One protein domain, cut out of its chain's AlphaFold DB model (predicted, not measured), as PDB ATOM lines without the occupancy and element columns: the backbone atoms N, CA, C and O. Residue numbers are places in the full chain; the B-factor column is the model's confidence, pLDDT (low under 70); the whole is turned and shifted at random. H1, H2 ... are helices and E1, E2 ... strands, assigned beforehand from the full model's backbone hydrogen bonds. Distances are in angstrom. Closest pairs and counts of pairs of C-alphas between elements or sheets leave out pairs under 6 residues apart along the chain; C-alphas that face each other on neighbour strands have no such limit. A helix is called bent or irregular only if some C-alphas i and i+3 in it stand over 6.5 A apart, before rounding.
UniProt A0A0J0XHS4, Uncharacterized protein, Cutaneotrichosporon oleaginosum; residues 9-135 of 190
ATOM      1  N   ALA A   9     219.805 354.363 473.937       96.06
ATOM      2  CA  ALA A   9     220.467 354.792 475.170       96.06
ATOM      3  C   ALA A   9     221.910 354.274 475.303       96.06
ATOM      4  O   ALA A   9     222.758 354.932 475.898       96.06
ATOM      5  N   LEU A  10     222.218 353.131 474.690       96.19
ATOM      6  CA  LEU A  10     223.549 352.528 474.725       96.19
ATOM      7  C   LEU A  10     224.463 353.064 473.620       96.19
ATOM      8  O   LEU A  10     225.684 353.066 473.764       96.19
ATOM      9  N   LEU A  11     223.902 353.536 472.505       96.69
ATOM     10  CA  LEU A  11     224.693 354.004 471.370       96.69
ATOM     11  C   LEU A  11     225.531 355.219 471.770       96.69
ATOM     12  O   LEU A  11     224.993 356.191 472.287       96.69
ATOM     13  N   ASP A  12     226.830 355.206 471.485       95.69
ATOM     14  CA  ASP A  12     227.669 356.399 471.608       95.69
ATOM     15  C   ASP A  12     227.264 357.456 470.569       95.69
ATOM     16  O   ASP A  12     226.531 357.163 469.614       95.69
ATOM     17  N   ARG A  13     227.774 358.686 470.693       95.50
ATOM     18  CA  ARG A  13     227.390 359.789 469.793       95.50
ATOM     19  C   ARG A  13     227.542 359.414 468.317       95.50
ATOM     20  O   ARG A  13     226.670 359.726 467.502       95.50
ATOM     21  N   ALA A  14     228.642 358.754 467.951       96.00
ATOM     22  CA  ALA A  14     228.894 358.398 466.560       96.00
ATOM     23  C   ALA A  14     227.926 357.314 466.057       96.00
ATOM     24  O   ALA A  14     227.421 357.431 464.938       96.00
ATOM     25  N   ALA A  15     227.643 356.287 466.868       96.75
ATOM     26  CA  ALA A  15     226.691 355.243 466.497       96.75
ATOM     27  C   ALA A  15     225.255 355.774 466.414       96.75
ATOM     28  O   ALA A  15     224.556 355.425 465.466       96.75
ATOM     29  N   LEU A  16     224.844 356.662 467.325       98.06
ATOM     30  CA  LEU A  16     223.508 357.261 467.327       98.06
ATOM     31  C   LEU A  16     223.251 358.082 466.051       98.06
ATOM     32  O   LEU A  16     222.251 357.876 465.361       98.06
ATOM     33  N   ILE A  17     224.193 358.957 465.675       98.00
ATOM     34  CA  ILE A  17     224.098 359.773 464.450       98.00
ATOM     35  C   ILE A  17     224.098 358.896 463.192       98.00
ATOM     36  O   ILE A  17     223.333 359.146 462.256       98.00
ATOM     37  N   ALA A  18     224.962 357.877 463.142       97.94
ATOM     38  CA  ALA A  18     225.008 356.953 462.013       97.94
ATOM     39  C   ALA A  18     223.692 356.171 461.883       97.94
ATOM     40  O   ALA A  18     223.116 356.134 460.794       97.94
ATOM     41  N   CYS A  19     223.186 355.633 462.996       98.38
ATOM     42  CA  CYS A  19     221.940 354.878 463.050       98.38
ATOM     43  C   CYS A  19     220.758 355.713 462.548       98.38
ATOM     44  O   CYS A  19     220.000 355.243 461.707       98.38
ATOM     45  N   TRP A  20     220.646 356.979 462.964       98.69
ATOM     46  CA  TRP A  20     219.605 357.891 462.475       98.69
ATOM     47  C   TRP A  20     219.611 358.046 460.950       98.69
ATOM     48  O   TRP A  20     218.589 357.868 460.286       98.69
ATOM     49  N   ARG A  21     220.779 358.327 460.361       98.62
ATOM     50  CA  ARG A  21     220.908 358.506 458.904       98.62
ATOM     51  C   ARG A  21     220.585 357.225 458.140       98.62
ATOM     52  O   ARG A  21     219.963 357.274 457.079       98.62
ATOM     53  N   GLU A  22     221.021 356.088 458.664       98.25
ATOM     54  CA  GLU A  22     220.787 354.782 458.055       98.25
ATOM     55  C   GLU A  22     219.328 354.327 458.201       98.25
ATOM     56  O   GLU A  22     218.793 353.737 457.265       98.25
ATOM     57  N   ALA A  23     218.657 354.677 459.298       98.44
ATOM     58  CA  ALA A  23     217.231 354.447 459.509       98.44
ATOM     59  C   ALA A  23     216.353 355.314 458.597       98.44
ATOM     60  O   ALA A  23     215.393 354.815 458.014       98.44
ATOM     61  N   LEU A  24     216.716 356.579 458.362       98.56
ATOM     62  CA  LEU A  24     216.031 357.417 457.368       98.56
ATOM     63  C   LEU A  24     216.194 356.863 455.946       98.56
ATOM     64  O   LEU A  24     215.270 356.930 455.133       98.56
ATOM     65  N   LEU A  25     217.359 356.292 455.629       98.19
ATOM     66  CA  LEU A  25     217.548 355.570 454.373       98.19
ATOM     67  C   LEU A  25     216.679 354.305 454.329       98.19
ATOM     68  O   LEU A  25     216.031 354.069 453.314       98.19
ATOM     69  N   ALA A  26     216.627 353.526 455.412       98.25
ATOM     70  CA  ALA A  26     215.766 352.351 455.525       98.25
ATOM     71  C   ALA A  26     214.289 352.699 455.303       98.25
ATOM     72  O   ALA A  26     213.630 352.026 454.516       98.25
ATOM     73  N   GLN A  27     213.797 353.795 455.891       98.50
ATOM     74  CA  GLN A  27     212.445 354.306 455.656       98.50
ATOM     75  C   GLN A  27     212.191 354.554 454.165       98.50
ATOM     76  O   GLN A  27     211.193 354.086 453.623       98.50
ATOM     77  N   LYS A  28     213.114 355.230 453.467       98.31
ATOM     78  CA  LYS A  28     212.983 355.456 452.017       98.31
ATOM     79  C   LYS A  28     212.992 354.147 451.225       98.31
ATOM     80  O   LYS A  28     212.250 354.031 450.256       98.31
ATOM     81  N   VAL A  29     213.812 353.171 451.624       98.12
ATOM     82  CA  VAL A  29     213.856 351.848 450.982       98.12
ATOM     83  C   VAL A  29     212.531 351.104 451.173       98.12
ATOM     84  O   VAL A  29     212.009 350.540 450.215       98.12
ATOM     85  N   LEU A  30     211.980 351.104 452.391       97.56
ATOM     86  CA  LEU A  30     210.701 350.461 452.714       97.56
ATOM     87  C   LEU A  30     209.521 351.146 452.010       97.56
ATOM     88  O   LEU A  30     208.590 350.466 451.601       97.56
ATOM     89  N   ALA A  31     209.605 352.460 451.782       97.56
ATOM     90  CA  ALA A  31     208.628 353.228 451.008       97.56
ATOM     91  C   ALA A  31     208.783 353.087 449.476       97.56
ATOM     92  O   ALA A  31     208.061 353.740 448.728       97.56
ATOM     93  N   GLY A  32     209.749 352.302 448.981       96.81
ATOM     94  CA  GLY A  32     209.997 352.150 447.540       96.81
ATOM     95  C   GLY A  32     210.596 353.390 446.859       96.81
ATOM     96  O   GLY A  32     210.622 353.477 445.635       96.81
ATOM     97  N   LEU A  33     211.115 354.347 447.633       96.75
ATOM     98  CA  LEU A  33     211.638 355.628 447.144       96.75
ATOM     99  C   LEU A  33     213.128 355.573 446.766       96.75
ATOM    100  O   LEU A  33     213.735 356.601 446.461       96.75
ATOM    101  N   THR A  34     213.754 354.394 446.807       95.19
ATOM    102  CA  THR A  34     215.169 354.210 446.458       95.19
ATOM    103  C   THR A  34     215.362 353.109 445.422       95.19
ATOM    104  O   THR A  34     214.685 352.087 445.428       95.19
ATOM    105  N   LYS A  35     216.363 353.291 444.552       90.94
ATOM    106  CA  LYS A  35     216.838 352.241 443.631       90.94
ATOM    107  C   LYS A  35     217.946 351.374 444.248       90.94
ATOM    108  O   LYS A  35     218.106 350.215 443.884       90.94
ATOM    109  N   GLY A  36     218.716 351.933 445.187       90.75
ATOM    110  CA  GLY A  36     219.791 351.247 445.911       90.75
ATOM    111  C   GLY A  36     219.359 350.754 447.293       90.75
ATOM    112  O   GLY A  36     218.338 351.191 447.822       90.75
ATOM    113  N   TYR A  37     220.163 349.863 447.885       90.69
ATOM    114  CA  TYR A  37     219.957 349.276 449.225       90.69
ATOM    115  C   TYR A  37     218.661 348.464 449.402       90.69
ATOM    116  O   TYR A  37     218.356 348.006 450.501       90.69
ATOM    117  N   THR A  38     217.933 348.196 448.317       91.25
ATOM    118  CA  THR A  38     216.654 347.471 448.332       91.25
ATOM    119  C   THR A  38     216.789 346.035 448.833       91.25
ATOM    120  O   THR A  38     215.891 345.529 449.492       91.25
ATOM    121  N   LYS A  39     217.931 345.378 448.626       92.19
ATOM    122  CA  LYS A  39     218.186 344.006 449.100       92.19
ATOM    123  C   LYS A  39     218.945 343.946 450.430       92.19
ATOM    124  O   LYS A  39     219.614 342.955 450.704       92.19
ATOM    125  N   HIS A  40     218.915 345.010 451.236       94.31
ATOM    126  CA  HIS A  40     219.653 345.013 452.497       94.31
ATOM    127  C   HIS A  40     219.081 343.967 453.479       94.31
ATOM    128  O   HIS A  40     217.901 344.071 453.815       94.31
ATOM    129  N   PRO A  41     219.885 342.999 453.971       93.69
ATOM    130  CA  PRO A  41     219.380 341.879 454.773       93.69
ATOM    131  C   PRO A  41     218.668 342.297 456.070       93.69
ATOM    132  O   PRO A  41     217.618 341.760 456.397       93.69
ATOM    133  N   GLN A  42     219.151 343.342 456.751       94.94
ATOM    134  CA  GLN A  42     218.512 343.848 457.980       94.94
ATOM    135  C   GLN A  42     217.102 344.424 457.778       94.94
ATOM    136  O   GLN A  42     216.403 344.673 458.756       94.94
ATOM    137  N   LEU A  43     216.684 344.685 456.533       95.75
ATOM    138  CA  LEU A  43     215.322 345.143 456.247       95.75
ATOM    139  C   LEU A  43     214.323 343.989 456.200       95.75
ATOM    140  O   LEU A  43     213.127 344.251 456.268       95.75
ATOM    141  N   THR A  44     214.777 342.735 456.105       94.31
ATOM    142  CA  THR A  44     213.898 341.558 456.069       94.31
ATOM    143  C   THR A  44     212.966 341.524 457.279       94.31
ATOM    144  O   THR A  44     211.759 341.405 457.101       94.31
ATOM    145  N   ARG A  45     213.489 341.761 458.488       94.69
ATOM    146  CA  ARG A  45     212.684 341.808 459.722       94.69
ATOM    147  C   ARG A  45     211.644 342.935 459.747       94.69
ATOM    148  O   ARG A  45     210.536 342.728 460.216       94.69
ATOM    149  N   PHE A  46     211.955 344.102 459.174       97.31
ATOM    150  CA  PHE A  46     210.985 345.199 459.055       97.31
ATOM    151  C   PHE A  46     209.924 344.907 457.990       97.31
ATOM    152  O   PHE A  46     208.768 345.259 458.175       97.31
ATOM    153  N   ARG A  47     210.291 344.241 456.887       96.50
ATOM    154  CA  ARG A  47     209.341 343.821 455.840       96.50
ATOM    155  C   ARG A  47     208.398 342.713 456.284       96.50
ATOM    156  O   ARG A  47     207.311 342.614 455.734       96.50
ATOM    157  N   ALA A  48     208.834 341.876 457.219       95.94
ATOM    158  CA  ALA A  48     208.000 340.834 457.805       95.94
ATOM    159  C   ALA A  48     206.921 341.405 458.745       95.94
ATOM    160  O   ALA A  48     205.947 340.716 459.033       95.94
ATOM    161  N   HIS A  49     207.074 342.650 459.211       97.62
ATOM    162  CA  HIS A  49     206.058 343.325 460.013       97.62
ATOM    163  C   HIS A  49     204.837 343.698 459.143       97.62
ATOM    164  O   HIS A  49     205.034 344.164 458.019       97.62
ATOM    165  N   PRO A  50     203.588 343.565 459.640       97.25
ATOM    166  CA  PRO A  50     202.379 343.901 458.875       97.25
ATOM    167  C   PRO A  50     202.317 345.354 458.383       97.25
ATOM    168  O   PRO A  50     201.724 345.635 457.347       97.25
ATOM    169  N   ASP A  51     202.957 346.270 459.113       97.94
ATOM    170  CA  ASP A  51     203.120 347.676 458.730       97.94
ATOM    171  C   ASP A  51     204.598 348.104 458.844       97.94
ATOM    172  O   ASP A  51     205.043 348.551 459.909       97.94
ATOM    173  N   PRO A  52     205.406 347.930 457.781       98.06
ATOM    174  CA  PRO A  52     206.834 348.239 457.823       98.06
ATOM    175  C   PRO A  52     207.148 349.726 458.027       98.06
ATOM    176  O   PRO A  52     208.187 350.054 458.604       98.06
ATOM    177  N   LEU A  53     206.284 350.630 457.541       98.44
ATOM    178  CA  LEU A  53     206.509 352.075 457.629       98.44
ATOM    179  C   LEU A  53     206.235 352.598 459.038       98.44
ATOM    180  O   LEU A  53     207.042 353.370 459.555       98.44
ATOM    181  N   SER A  54     205.166 352.130 459.684       98.56
ATOM    182  CA  SER A  54     204.920 352.417 461.100       98.56
ATOM    183  C   SER A  54     206.031 351.849 461.989       98.56
ATOM    184  O   SER A  54     206.535 352.538 462.878       98.56
ATOM    185  N   ALA A  55     206.510 350.633 461.696       98.56
ATOM    186  CA  ALA A  55     207.579 350.006 462.470       98.56
ATOM    187  C   ALA A  55     208.915 350.769 462.396       98.56
ATOM    188  O   ALA A  55     209.526 351.052 463.429       98.56
ATOM    189  N   ILE A  56     209.372 351.154 461.194       98.69
ATOM    190  CA  ILE A  56     210.583 351.986 461.065       98.69
ATOM    191  C   ILE A  56     210.363 353.402 461.617       98.69
ATOM    192  O   ILE A  56     211.307 354.028 462.097       98.69
ATOM    193  N   GLY A  57     209.126 353.903 461.589       98.75
ATOM    194  CA  GLY A  57     208.758 355.181 462.181       98.75
ATOM    195  C   GLY A  57     208.851 355.191 463.706       98.75
ATOM    196  O   GLY A  57     209.402 356.139 464.268       98.75
ATOM    197  N   PHE A  58     208.404 354.123 464.379       98.81
ATOM    198  CA  PHE A  58     208.626 353.934 465.817       98.81
ATOM    199  C   PHE A  58     210.127 353.900 466.140       98.81
ATOM    200  O   PHE A  58     210.585 354.651 467.004       98.81
ATOM    201  N   PHE A  59     210.901 353.111 465.385       98.75
ATOM    202  CA  PHE A  59     212.356 352.996 465.539       98.75
ATOM    203  C   PHE A  59     213.073 354.351 465.410       98.75
ATOM    204  O   PHE A  59     213.904 354.719 466.241       98.75
ATOM    205  N   LEU A  60     212.726 355.143 464.389       98.81
ATOM    206  CA  LEU A  60     213.230 356.510 464.226       98.81
ATOM    207  C   LEU A  60     212.813 357.413 465.395       98.81
ATOM    208  O   LEU A  60     213.621 358.210 465.870       98.81
ATOM    209  N   GLY A  61     211.579 357.276 465.881       98.69
ATOM    210  CA  GLY A  61     211.087 358.002 467.048       98.69
ATOM    211  C   GLY A  61     211.914 357.730 468.306       98.69
ATOM    212  O   GLY A  61     212.219 358.666 469.042       98.69
ATOM    213  N   GLU A  62     212.338 356.483 468.538       98.38
ATOM    214  CA  GLU A  62     213.236 356.150 469.653       98.38
ATOM    215  C   GLU A  62     214.585 356.872 469.537       98.38
ATOM    216  O   GLU A  62     215.028 357.513 470.490       98.38
ATOM    217  N   LEU A  63     215.210 356.844 468.354       98.69
ATOM    218  CA  LEU A  63     216.476 357.547 468.108       98.69
ATOM    219  C   LEU A  63     216.342 359.062 468.306       98.69
ATOM    220  O   LEU A  63     217.251 359.699 468.835       98.69
ATOM    221  N   GLN A  64     215.225 359.646 467.868       98.62
ATOM    222  CA  GLN A  64     214.959 361.078 467.995       98.62
ATOM    223  C   GLN A  64     214.760 361.493 469.459       98.62
ATOM    224  O   GLN A  64     215.308 362.523 469.872       98.62
ATOM    225  N   ARG A  65     214.025 360.697 470.246       98.44
ATOM    226  CA  ARG A  65     213.838 360.936 471.685       98.44
ATOM    227  C   ARG A  65     215.162 360.862 472.429       98.44
ATOM    228  O   ARG A  65     215.471 361.772 473.192       98.44
ATOM    229  N   GLU A  66     215.968 359.844 472.144       98.50
ATOM    230  CA  GLU A  66     217.298 359.702 472.739       98.50
ATOM    231  C   GLU A  66     218.211 360.875 472.375       98.50
ATOM    232  O   GLU A  66     218.869 361.463 473.232       98.50
ATOM    233  N   ALA A  67     218.220 361.268 471.100       98.25
ATOM    234  CA  ALA A  67     218.983 362.419 470.644       98.25
ATOM    235  C   ALA A  67     218.563 363.698 471.384       98.25
ATOM    236  O   ALA A  67     219.424 364.432 471.862       98.25
ATOM    237  N   THR A  68     217.257 363.918 471.541       98.25
ATOM    238  CA  THR A  68     216.701 365.077 472.253       98.25
ATOM    239  C   THR A  68     217.085 365.070 473.731       98.25
ATOM    240  O   THR A  68     217.525 366.098 474.242       98.25
ATOM    241  N   ALA A  69     217.001 363.918 474.404       98.06
ATOM    242  CA  ALA A  69     217.408 363.763 475.803       98.06
ATOM    243  C   ALA A  69     218.890 364.119 476.027       98.06
ATOM    244  O   ALA A  69     219.255 364.636 477.079       98.06
ATOM    245  N   ARG A  70     219.736 363.908 475.010       97.00
ATOM    246  CA  ARG A  70     221.163 364.272 475.016       97.00
ATOM    247  C   ARG A  70     221.466 365.666 474.456       97.00
ATOM    248  O   ARG A  70     222.637 366.012 474.297       97.00
ATOM    249  N   GLY A  71     220.446 366.461 474.123       97.69
ATOM    250  CA  GLY A  71     220.602 367.817 473.582       97.69
ATOM    251  C   GLY A  71     220.969 367.890 472.094       97.69
ATOM    252  O   GLY A  71     221.398 368.941 471.615       97.69
ATOM    253  N   TYR A  72     220.820 366.801 471.339       97.44
ATOM    254  CA  TYR A  72     220.990 366.788 469.885       97.44
ATOM    255  C   TYR A  72     219.673 367.084 469.159       97.44
ATOM    256  O   TYR A  72     218.592 366.700 469.600       97.44
ATOM    257  N   VAL A  73     219.770 367.704 467.980       97.31
ATOM    258  CA  VAL A  73     218.606 368.028 467.145       97.31
ATOM    259  C   VAL A  73     218.509 367.048 465.980       97.31
ATOM    260  O   VAL A  73     219.151 367.219 464.942       97.31
ATOM    261  N   PHE A  74     217.689 366.009 466.139       98.44
ATOM    262  CA  PHE A  74     217.233 365.175 465.024       98.44
ATOM    263  C   PHE A  74     215.875 365.682 464.547       98.44
ATOM    264  O   PHE A  74     214.933 365.796 465.331       98.44
ATOM    265  N   ASN A  75     215.780 366.010 463.258       98.25
ATOM    266  CA  ASN A  75     214.560 366.569 462.687       98.25
ATOM    267  C   ASN A  75     213.453 365.503 462.619       98.25
ATOM    268  O   ASN A  75     213.427 364.688 461.696       98.25
ATOM    269  N   ALA A  76     212.530 365.547 463.581       97.75
ATOM    270  CA  ALA A  76     211.394 364.633 463.676       97.75
ATOM    271  C   ALA A  76     210.464 364.695 462.450       97.75
ATOM    272  O   ALA A  76     209.853 363.688 462.109       97.75
ATOM    273  N   ALA A  77     210.415 365.824 461.730       98.19
ATOM    274  CA  ALA A  77     209.601 365.961 460.519       98.19
ATOM    275  C   ALA A  77     210.080 365.074 459.352       98.19
ATOM    276  O   ALA A  77     209.395 364.958 458.340       98.19
ATOM    277  N   LEU A  78     211.258 364.445 459.466       98.44
ATOM    278  CA  LEU A  78     211.753 363.475 458.482       98.44
ATOM    279  C   LEU A  78     211.151 362.070 458.656       98.44
ATOM    280  O   LEU A  78     211.335 361.217 457.782       98.44
ATOM    281  N   ILE A  79     210.466 361.810 459.771       98.62
ATOM    282  CA  ILE A  79     209.826 360.526 460.057       98.62
ATOM    283  C   ILE A  79     208.486 360.491 459.317       98.62
ATOM    284  O   ILE A  79     207.589 361.270 459.619       98.62
ATOM    285  N   ALA A  80     208.358 359.603 458.330       98.12
ATOM    286  CA  ALA A  80     207.216 359.600 457.412       98.12
ATOM    287  C   ALA A  80     205.928 359.063 458.053       98.12
ATOM    288  O   ALA A  80     204.846 359.551 457.745       98.12
ATOM    289  N   ALA A  81     206.050 358.071 458.936       98.00
ATOM    290  CA  ALA A  81     204.927 357.463 459.646       98.00
ATOM    291  C   ALA A  81     205.276 357.295 461.135       98.00
ATOM    292  O   ALA A  81     205.613 356.192 461.561       98.00
ATOM    293  N   PRO A  82     205.281 358.381 461.935       97.12
ATOM    294  CA  PRO A  82     205.568 358.293 463.362       97.12
ATOM    295  C   PRO A  82     204.583 357.354 464.061       97.12
ATOM    296  O   PRO A  82     203.381 357.416 463.818       97.12
ATOM    297  N   SER A  83     205.092 356.522 464.964       97.25
ATOM    298  CA  SER A  83     204.277 355.615 465.767       97.25
ATOM    299  C   SER A  83     204.689 355.701 467.233       97.25
ATOM    300  O   SER A  83     205.872 355.842 467.554       97.25
ATOM    301  N   ALA A  84     203.695 355.638 468.120       95.06
ATOM    302  CA  ALA A  84     203.879 355.546 469.568       95.06
ATOM    303  C   ALA A  84     203.792 354.096 470.075       95.06
ATOM    304  O   ALA A  84     204.133 353.833 471.226       95.06
ATOM    305  N   THR A  85     203.360 353.165 469.223       96.38
ATOM    306  CA  THR A  85     203.160 351.760 469.583       96.38
ATOM    307  C   THR A  85     204.396 350.951 469.198       96.38
ATOM    308  O   THR A  85     204.769 350.966 468.020       96.38
ATOM    309  N   PRO A  86     205.022 350.230 470.146       97.50
ATOM    310  CA  PRO A  86     206.120 349.328 469.830       97.50
ATOM    311  C   PRO A  86     205.697 348.280 468.783       97.50
ATOM    312  O   PRO A  86     204.684 347.612 468.986       97.50
ATOM    313  N   PRO A  87     206.448 348.104 467.679       97.50
ATOM    314  CA  PRO A  87     206.105 347.145 466.626       97.50
ATOM    315  C   PRO A  87     206.360 345.683 467.021       97.50
ATOM    316  O   PRO A  87     205.895 344.775 466.343       97.50
ATOM    317  N   GLY A  88     207.109 345.431 468.097       97.06
ATOM    318  CA  GLY A  88     207.328 344.080 468.614       97.06
ATOM    319  C   GLY A  88     208.041 343.140 467.635       97.06
ATOM    320  O   GLY A  88     207.691 341.967 467.544       97.06
ATOM    321  N   ILE A  89     209.021 343.646 466.878       97.69
ATOM    322  CA  ILE A  89     209.747 342.844 465.883       97.69
ATOM    323  C   ILE A  89     210.614 341.802 466.611       97.69
ATOM    324  O   ILE A  89     211.452 342.196 467.425       97.69
ATOM    325  N   PRO A  90     210.489 340.496 466.323       97.06
ATOM    326  CA  PRO A  90     211.358 339.493 466.927       97.06
ATOM    327  C   PRO A  90     212.831 339.748 466.594       97.06
ATOM    328  O   PRO A  90     213.172 340.102 465.461       97.06
ATOM    329  N   VAL A  91     213.704 339.552 467.578       96.81
ATOM    330  CA  VAL A  91     215.154 339.501 467.378       96.81
ATOM    331  C   VAL A  91     215.753 338.422 468.264       96.81
ATOM    332  O   VAL A  91     215.399 338.306 469.437       96.81
ATOM    333  N   HIS A  92     216.674 337.637 467.722       97.19
ATOM    334  CA  HIS A  92     217.368 336.638 468.523       97.19
ATOM    335  C   HIS A  92     218.260 337.267 469.608       97.19
ATOM    336  O   HIS A  92     218.961 338.255 469.369       97.19
ATOM    337  N   GLU A  93     218.313 336.645 470.787       96.56
ATOM    338  CA  GLU A  93     219.210 337.048 471.880       96.56
ATOM    339  C   GLU A  93     220.686 337.101 471.444       96.56
ATOM    340  O   GLU A  93     221.401 338.049 471.779       96.56
ATOM    341  N   GLY A  94     221.130 336.141 470.622       96.44
ATOM    342  CA  GLY A  94     222.497 336.082 470.116       96.44
ATOM    343  C   GLY A  94     222.841 337.260 469.205       96.44
ATOM    344  O   GLY A  94     223.977 337.736 469.222       96.44
ATOM    345  N   GLN A  95     221.861 337.791 468.466       96.94
ATOM    346  CA  GLN A  95     222.042 339.015 467.689       96.94
ATOM    347  C   GLN A  95     222.243 340.220 468.605       96.94
ATOM    348  O   GLN A  95     223.188 340.977 468.404       96.94
ATOM    349  N   VAL A  96     221.394 340.399 469.619       96.62
ATOM    350  CA  VAL A  96     221.516 341.531 470.553       96.62
ATOM    351  C   VAL A  96     222.867 341.487 471.276       96.62
ATOM    352  O   VAL A  96     223.565 342.501 471.340       96.62
ATOM    353  N   ALA A  97     223.290 340.303 471.731       95.56
ATOM    354  CA  ALA A  97     224.598 340.095 472.346       95.56
ATOM    355  C   ALA A  97     225.755 340.448 471.396       95.56
ATOM    356  O   ALA A  97     226.676 341.180 471.771       95.56
ATOM    357  N   TYR A  98     225.689 339.972 470.148       95.75
ATOM    358  CA  TYR A  98     226.683 340.281 469.122       95.75
ATOM    359  C   TYR A  98     226.763 341.783 468.845       95.75
ATOM    360  O   TYR A  98     227.853 342.350 468.761       95.75
ATOM    361  N   GLU A  99     225.619 342.452 468.723       95.94
ATOM    362  CA  GLU A  99     225.580 343.889 468.508       95.94
ATOM    363  C   GLU A  99     226.163 344.665 469.686       95.94
ATOM    364  O   GLU A  99     226.945 345.590 469.467       95.94
ATOM    365  N   LEU A 100     225.849 344.278 470.920       94.94
ATOM    366  CA  LEU A 100     226.386 344.935 472.105       94.94
ATOM    367  C   LEU A 100     227.917 344.819 472.170       94.94
ATOM    368  O   LEU A 100     228.601 345.823 472.386       94.94
ATOM    369  N   GLU A 101     228.482 343.641 471.892       93.69
ATOM    370  CA  GLU A 101     229.941 343.481 471.826       93.69
ATOM    371  C   GLU A 101     230.549 344.238 470.638       93.69
ATOM    372  O   GLU A 101     231.597 344.883 470.753       93.69
ATOM    373  N   TRP A 102     229.859 344.253 469.495       93.25
ATOM    374  CA  TRP A 102     230.280 345.046 468.348       93.25
ATOM    375  C   TRP A 102     230.347 346.533 468.705       93.25
ATOM    376  O   TRP A 102     231.338 347.197 468.391       93.25
ATOM    377  N   LEU A 103     229.344 347.058 469.412       94.19
ATOM    378  CA  LEU A 103     229.335 348.429 469.911       94.19
ATOM    379  C   LEU A 103     230.514 348.677 470.859       94.19
ATOM    380  O   LEU A 103     231.285 349.608 470.612       94.19
ATOM    381  N   ARG A 104     230.731 347.814 471.861       93.25
ATOM    382  CA  ARG A 104     231.872 347.909 472.792       93.25
ATOM    383  C   ARG A 104     233.207 347.973 472.052       93.25
ATOM    384  O   ARG A 104     234.009 348.875 472.304       93.25
ATOM    385  N   SER A 105     233.430 347.094 471.072       92.56
ATOM    386  CA  SER A 105     234.664 347.075 470.269       92.56
ATOM    387  C   SER A 105     234.906 348.394 469.521       92.56
ATOM    388  O   SER A 105     236.039 348.870 469.393       92.56
ATOM    389  N   LYS A 106     233.822 349.008 469.040       90.94
ATOM    390  CA  LYS A 106     233.827 350.238 468.253       90.94
ATOM    391  C   LYS A 106     234.035 351.459 469.152       90.94
ATOM    392  O   LYS A 106     234.775 352.358 468.747       90.94
ATOM    393  N   VAL A 107     233.427 351.478 470.337       93.25
ATOM    394  CA  VAL A 107     233.519 352.555 471.336       93.25
ATOM    395  C   VAL A 107     234.888 352.582 472.011       93.25
ATOM    396  O   VAL A 107     235.475 353.656 472.112       93.25
ATOM    397  N   ARG A 108     235.466 351.418 472.346       90.88
ATOM    398  CA  ARG A 108     236.773 351.278 473.025       90.88
ATOM    399  C   ARG A 108     237.889 352.134 472.424       90.88
ATOM    400  O   ARG A 108     238.757 352.614 473.140       90.88
ATOM    401  N   ARG A 109     237.876 352.331 471.103       84.88
ATOM    402  CA  ARG A 109     238.892 353.121 470.393       84.88
ATOM    403  C   ARG A 109     238.610 354.617 470.320       84.88
ATOM    404  O   ARG A 109     239.549 355.365 470.077       84.88
ATOM    405  N   ARG A 110     237.350 355.045 470.414       91.69
ATOM    406  CA  ARG A 110     236.955 356.432 470.105       91.69
ATOM    407  C   ARG A 110     236.359 357.198 471.275       91.69
ATOM    408  O   ARG A 110     236.455 358.415 471.276       91.69
ATOM    409  N   GLU A 111     235.753 356.514 472.241       90.38
ATOM    410  CA  GLU A 111     235.070 357.164 473.359       90.38
ATOM    411  C   GLU A 111     235.189 356.311 474.636       90.38
ATOM    412  O   GLU A 111     234.217 355.692 475.069       90.38
ATOM    413  N   PRO A 112     236.389 356.226 475.247       87.50
ATOM    414  CA  PRO A 112     236.626 355.362 476.408       87.50
ATOM    415  C   PRO A 112     235.713 355.660 477.603       87.50
ATOM    416  O   PRO A 112     235.299 354.737 478.292       87.50
ATOM    417  N   ALA A 113     235.340 356.926 477.815       88.88
ATOM    418  CA  ALA A 113     234.399 357.305 478.870       88.88
ATOM    419  C   ALA A 113     232.997 356.704 478.652       88.88
ATOM    420  O   ALA A 113     232.345 356.309 479.612       88.88
ATOM    421  N   TRP A 114     232.556 356.571 477.395       91.62
ATOM    422  CA  TRP A 114     231.281 355.927 477.064       91.62
ATOM    423  C   TRP A 114     231.343 354.407 477.225       91.62
ATOM    424  O   TRP A 114     230.332 353.778 477.518       91.62
ATOM    425  N   LEU A 115     232.529 353.801 477.074       89.75
ATOM    426  CA  LEU A 115     232.697 352.364 477.295       89.75
ATOM    427  C   LEU A 115     232.337 351.969 478.732       89.75
ATOM    428  O   LEU A 115     231.681 350.951 478.906       89.75
ATOM    429  N   ALA A 116     232.694 352.791 479.724       86.62
ATOM    430  CA  ALA A 116     232.351 352.541 481.125       86.62
ATOM    431  C   ALA A 116     230.829 352.462 481.347       86.62
ATOM    432  O   ALA A 116     230.361 351.638 482.123       86.62
ATOM    433  N   ALA A 117     230.038 353.248 480.607       85.19
ATOM    434  CA  ALA A 117     228.575 353.177 480.657       85.19
ATOM    435  C   ALA A 117     227.995 351.905 479.999       85.19
ATOM    436  O   ALA A 117     226.821 351.596 480.183       85.19
ATOM    437  N   LEU A 118     228.800 351.168 479.222       87.19
ATOM    438  CA  LEU A 118     228.427 349.893 478.595       87.19
ATOM    439  C   LEU A 118     228.869 348.666 479.407       87.19
ATOM    440  O   LEU A 118     228.497 347.534 479.061       87.19
ATOM    441  N   GLU A 119     229.700 348.862 480.431       85.62
ATOM    442  CA  GLU A 119     230.130 347.807 481.345       85.62
ATOM    443  C   GLU A 119     228.956 347.389 482.240       85.62
ATOM    444  O   GLU A 119     228.182 348.218 482.704       85.62
ATOM    445  N   GLY A 120     228.771 346.079 482.433       81.19
ATOM    446  CA  GLY A 120     227.663 345.539 483.234       81.19
ATOM    447  C   GLY A 120     226.277 345.596 482.580       81.19
ATOM    448  O   GLY A 120     225.308 345.146 483.182       81.19
ATOM    449  N   VAL A 121     226.152 346.110 481.350       87.31
ATOM    450  CA  VAL A 121     224.887 346.048 480.604       87.31
ATOM    451  C   VAL A 121     224.615 344.609 480.163       87.31
ATOM    452  O   VAL A 121     225.330 344.063 479.313       87.31
ATOM    453  N   GLU A 122     223.555 344.038 480.729       85.00
ATOM    454  CA  GLU A 122     223.035 342.709 480.413       85.00
ATOM    455  C   GLU A 122     222.260 342.694 479.089       85.00
ATOM    456  O   GLU A 122     221.504 343.618 478.773       85.00
ATOM    457  N   VAL A 123     222.399 341.607 478.322       80.25
ATOM    458  CA  VAL A 123     221.787 341.470 476.986       80.25
ATOM    459  C   VAL A 123     220.267 341.624 477.044       80.25
ATOM    460  O   VAL A 123     219.701 342.370 476.244       80.25
ATOM    461  N   ALA A 124     219.620 340.993 478.027       75.44
ATOM    462  CA  ALA A 124     218.167 341.023 478.204       75.44
ATOM    463  C   ALA A 124     217.603 342.443 478.396       75.44
ATOM    464  O   ALA A 124     216.465 342.709 478.023       75.44
ATOM    465  N   MET A 125     218.405 343.365 478.940       81.44
ATOM    466  CA  MET A 125     218.020 344.764 479.162       81.44
ATOM    467  C   MET A 125     218.485 345.699 478.043       81.44
ATOM    468  O   MET A 125     218.165 346.885 478.046       81.44
ATOM    469  N   SER A 126     219.272 345.185 477.098       89.81
ATOM    470  CA  SER A 126     219.949 346.007 476.100       89.81
ATOM    471  C   SER A 126     219.149 346.214 474.819       89.81
ATOM    472  O   SER A 126     219.566 347.032 474.006       89.81
ATOM    473  N   ALA A 127     218.029 345.516 474.617       95.06
ATOM    474  CA  ALA A 127     217.225 345.629 473.402       95.06
ATOM    475  C   ALA A 127     216.447 346.959 473.328       95.06
ATOM    476  O   ALA A 127     215.962 347.471 474.335       95.06
ATOM    477  N   ALA A 128     216.322 347.525 472.125       95.94
ATOM    478  CA  ALA A 128     215.449 348.672 471.870       95.94
ATOM    479  C   ALA A 128     213.971 348.259 471.942       95.94
ATOM    480  O   ALA A 128     213.638 347.117 471.621       95.94
ATOM    481  N   ALA A 129     213.071 349.192 472.275       96.81
ATOM    482  CA  ALA A 129     211.648 348.878 472.429       96.81
ATOM    483  C   ALA A 129     210.988 348.457 471.105       96.81
ATOM    484  O   ALA A 129     209.933 347.828 471.106       96.81
ATOM    485  N   SER A 130     211.622 348.757 469.969       97.62
ATOM    486  CA  SER A 130     211.235 348.228 468.659       97.62
ATOM    487  C   SER A 130     211.230 346.697 468.578       97.62
ATOM    488  O   SER A 130     210.565 346.147 467.696       97.62
ATOM    489  N   PHE A 131     211.964 346.008 469.455       97.25
ATOM    490  CA  PHE A 131     212.215 344.578 469.338       97.25
ATOM    491  C   PHE A 131     211.753 343.775 470.554       97.25
ATOM    492  O   PHE A 131     211.807 344.239 471.690       97.25
ATOM    493  N   VAL A 132     211.350 342.530 470.299       96.50
ATOM    494  CA  VAL A 132     211.088 341.511 471.321       96.50
ATOM    495  C   VAL A 132     212.185 340.462 471.221       96.50
ATOM    496  O   VAL A 132     212.360 339.837 470.174       96.50
ATOM    497  N   VAL A 133     212.938 340.284 472.306       96.12
ATOM    498  CA  VAL A 133     214.019 339.297 472.358       96.12
ATOM    499  C   VAL A 133     213.423 337.896 472.433       96.12
ATOM    500  O   VAL A 133     212.594 337.617 473.298       96.12
ATOM    501  N   VAL A 134     213.863 337.017 471.536       96.12
ATOM    502  CA  VAL A 134     213.496 335.597 471.522       96.12
ATOM    503  C   VAL A 134     214.754 334.721 471.598       96.12
ATOM    504  O   VAL A 134     215.826 335.162 471.168       96.12
ATOM    505  N   PRO A 135     214.662 333.487 472.125       96.81
ATOM    506  CA  PRO A 135     215.790 332.558 472.131       96.81
ATOM    507  C   PRO A 135     216.314 332.300 470.713       96.81
ATOM    508  O   PRO A 135     215.527 332.076 469.793       96.81
TER     509      PRO A 135
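AT A GLANCE: This is residues 9 to 135 of the 190 residues of an uncharacterized protein of Cutaneotrichosporon oleaginosum (UniProt A0A0J0XHS4). Two long helices, H1 and H3, lie side by side and run opposite ways; H4 spreads from the first end of H1 as the other arm of a V, with short H5 folded back on its end. H2 and a small pair of strands, E1 and E2, close the wide end of the V, so that the parts make a rough triangle. The printed part has 127 residues with five named helices and two named strands, in the order H1 H2 H3 E1 H4 H5 E2; the sheet, E1 beside E2, is parallel. The class is mostly helix, and the whole is compact, with a radius of gyration of the C-alphas of 14.7 A and a rounded outline of 40 by 36 by 28 A.

IN THESE COORDINATES: H1, residues 13 to 30, begins at C-alpha 13 (227.390, 359.789, 469.793) and is 25.6 A long. H2 is residues 41 to 47, 10.3 A; it is neither bent nor irregular, but only just: C-alphas 42 and 45 are 6.4 A apart. H3, residues 52 to 69, is 26.0 A long and ends at C-alpha 69 (217.408, 363.763, 475.803). E1 is residues 89 to 92, 10.2 A, and H4 is residues 93 to 107, 21.1 A. H5 is residues 112 to 118, 10.1 A. E2, residues 131 to 134, is 9.3 A long and ends at C-alpha 134 (213.496, 335.597, 471.522).

HOW THE PARTS SIT: H1 and H3 touch at a shallow tilt of 22 degrees, opposite ways; their closest C-alphas, of Gln 27 and Ile 56, are 6.2 A apart. H1, with residues 26 to 30 alone, only just touches H2, with 3 pairs of C-alphas within 8 A, the closest those of Ala 26 and Leu 43 at 7.3 A; the tilt is steep, 61 degrees. H2 and H3 touch only at the corner by their link, and only just, with 3 pairs of C-alphas within 8 A, the closest those of Phe 46 and Pro 52 at 5.3 A. The closest C-alphas of H2 and E1 are those of Arg 45 and Ile 89, 6.9 A apart. E1 and E2 are parallel neighbours at 41 degrees; N 91 and O 132, and N 134 and O 91, are each 2.9 A apart, within hydrogen-bond range. E1, H4, H5 and E2 form a strand-helix-strand unit, two parallel neighbour strands with helices between, and its crossover is right-handed. H4 and H5 form a helical hairpin: they touch, through residues 104 to 107 of H4 alone, at a shallow tilt of 18 degrees, opposite ways, with the C-alphas of Val 107 and Leu 115 closest at 6.0 A. H1 and H4 are near each other, with 6 pairs of C-alphas within 10 A, while H3 and H4 are apart. Every O i to N i+4 pair is within hydrogen-bond range in H1, H3 and H4; H2 and H5 each have 1 of 3, beside 3 of 4 O i to N i+3 pairs.

THE WHOLE: The two C-alphas farthest apart, of Lys 35 and Gly 120, are 41.6 A from each other. The printed part has no cut. The links H3 to E1, 19 residues, and H5 to E2, 12 residues, are long. The mean pLDDT of the printed part is 95.1, and no printed residue is under 70.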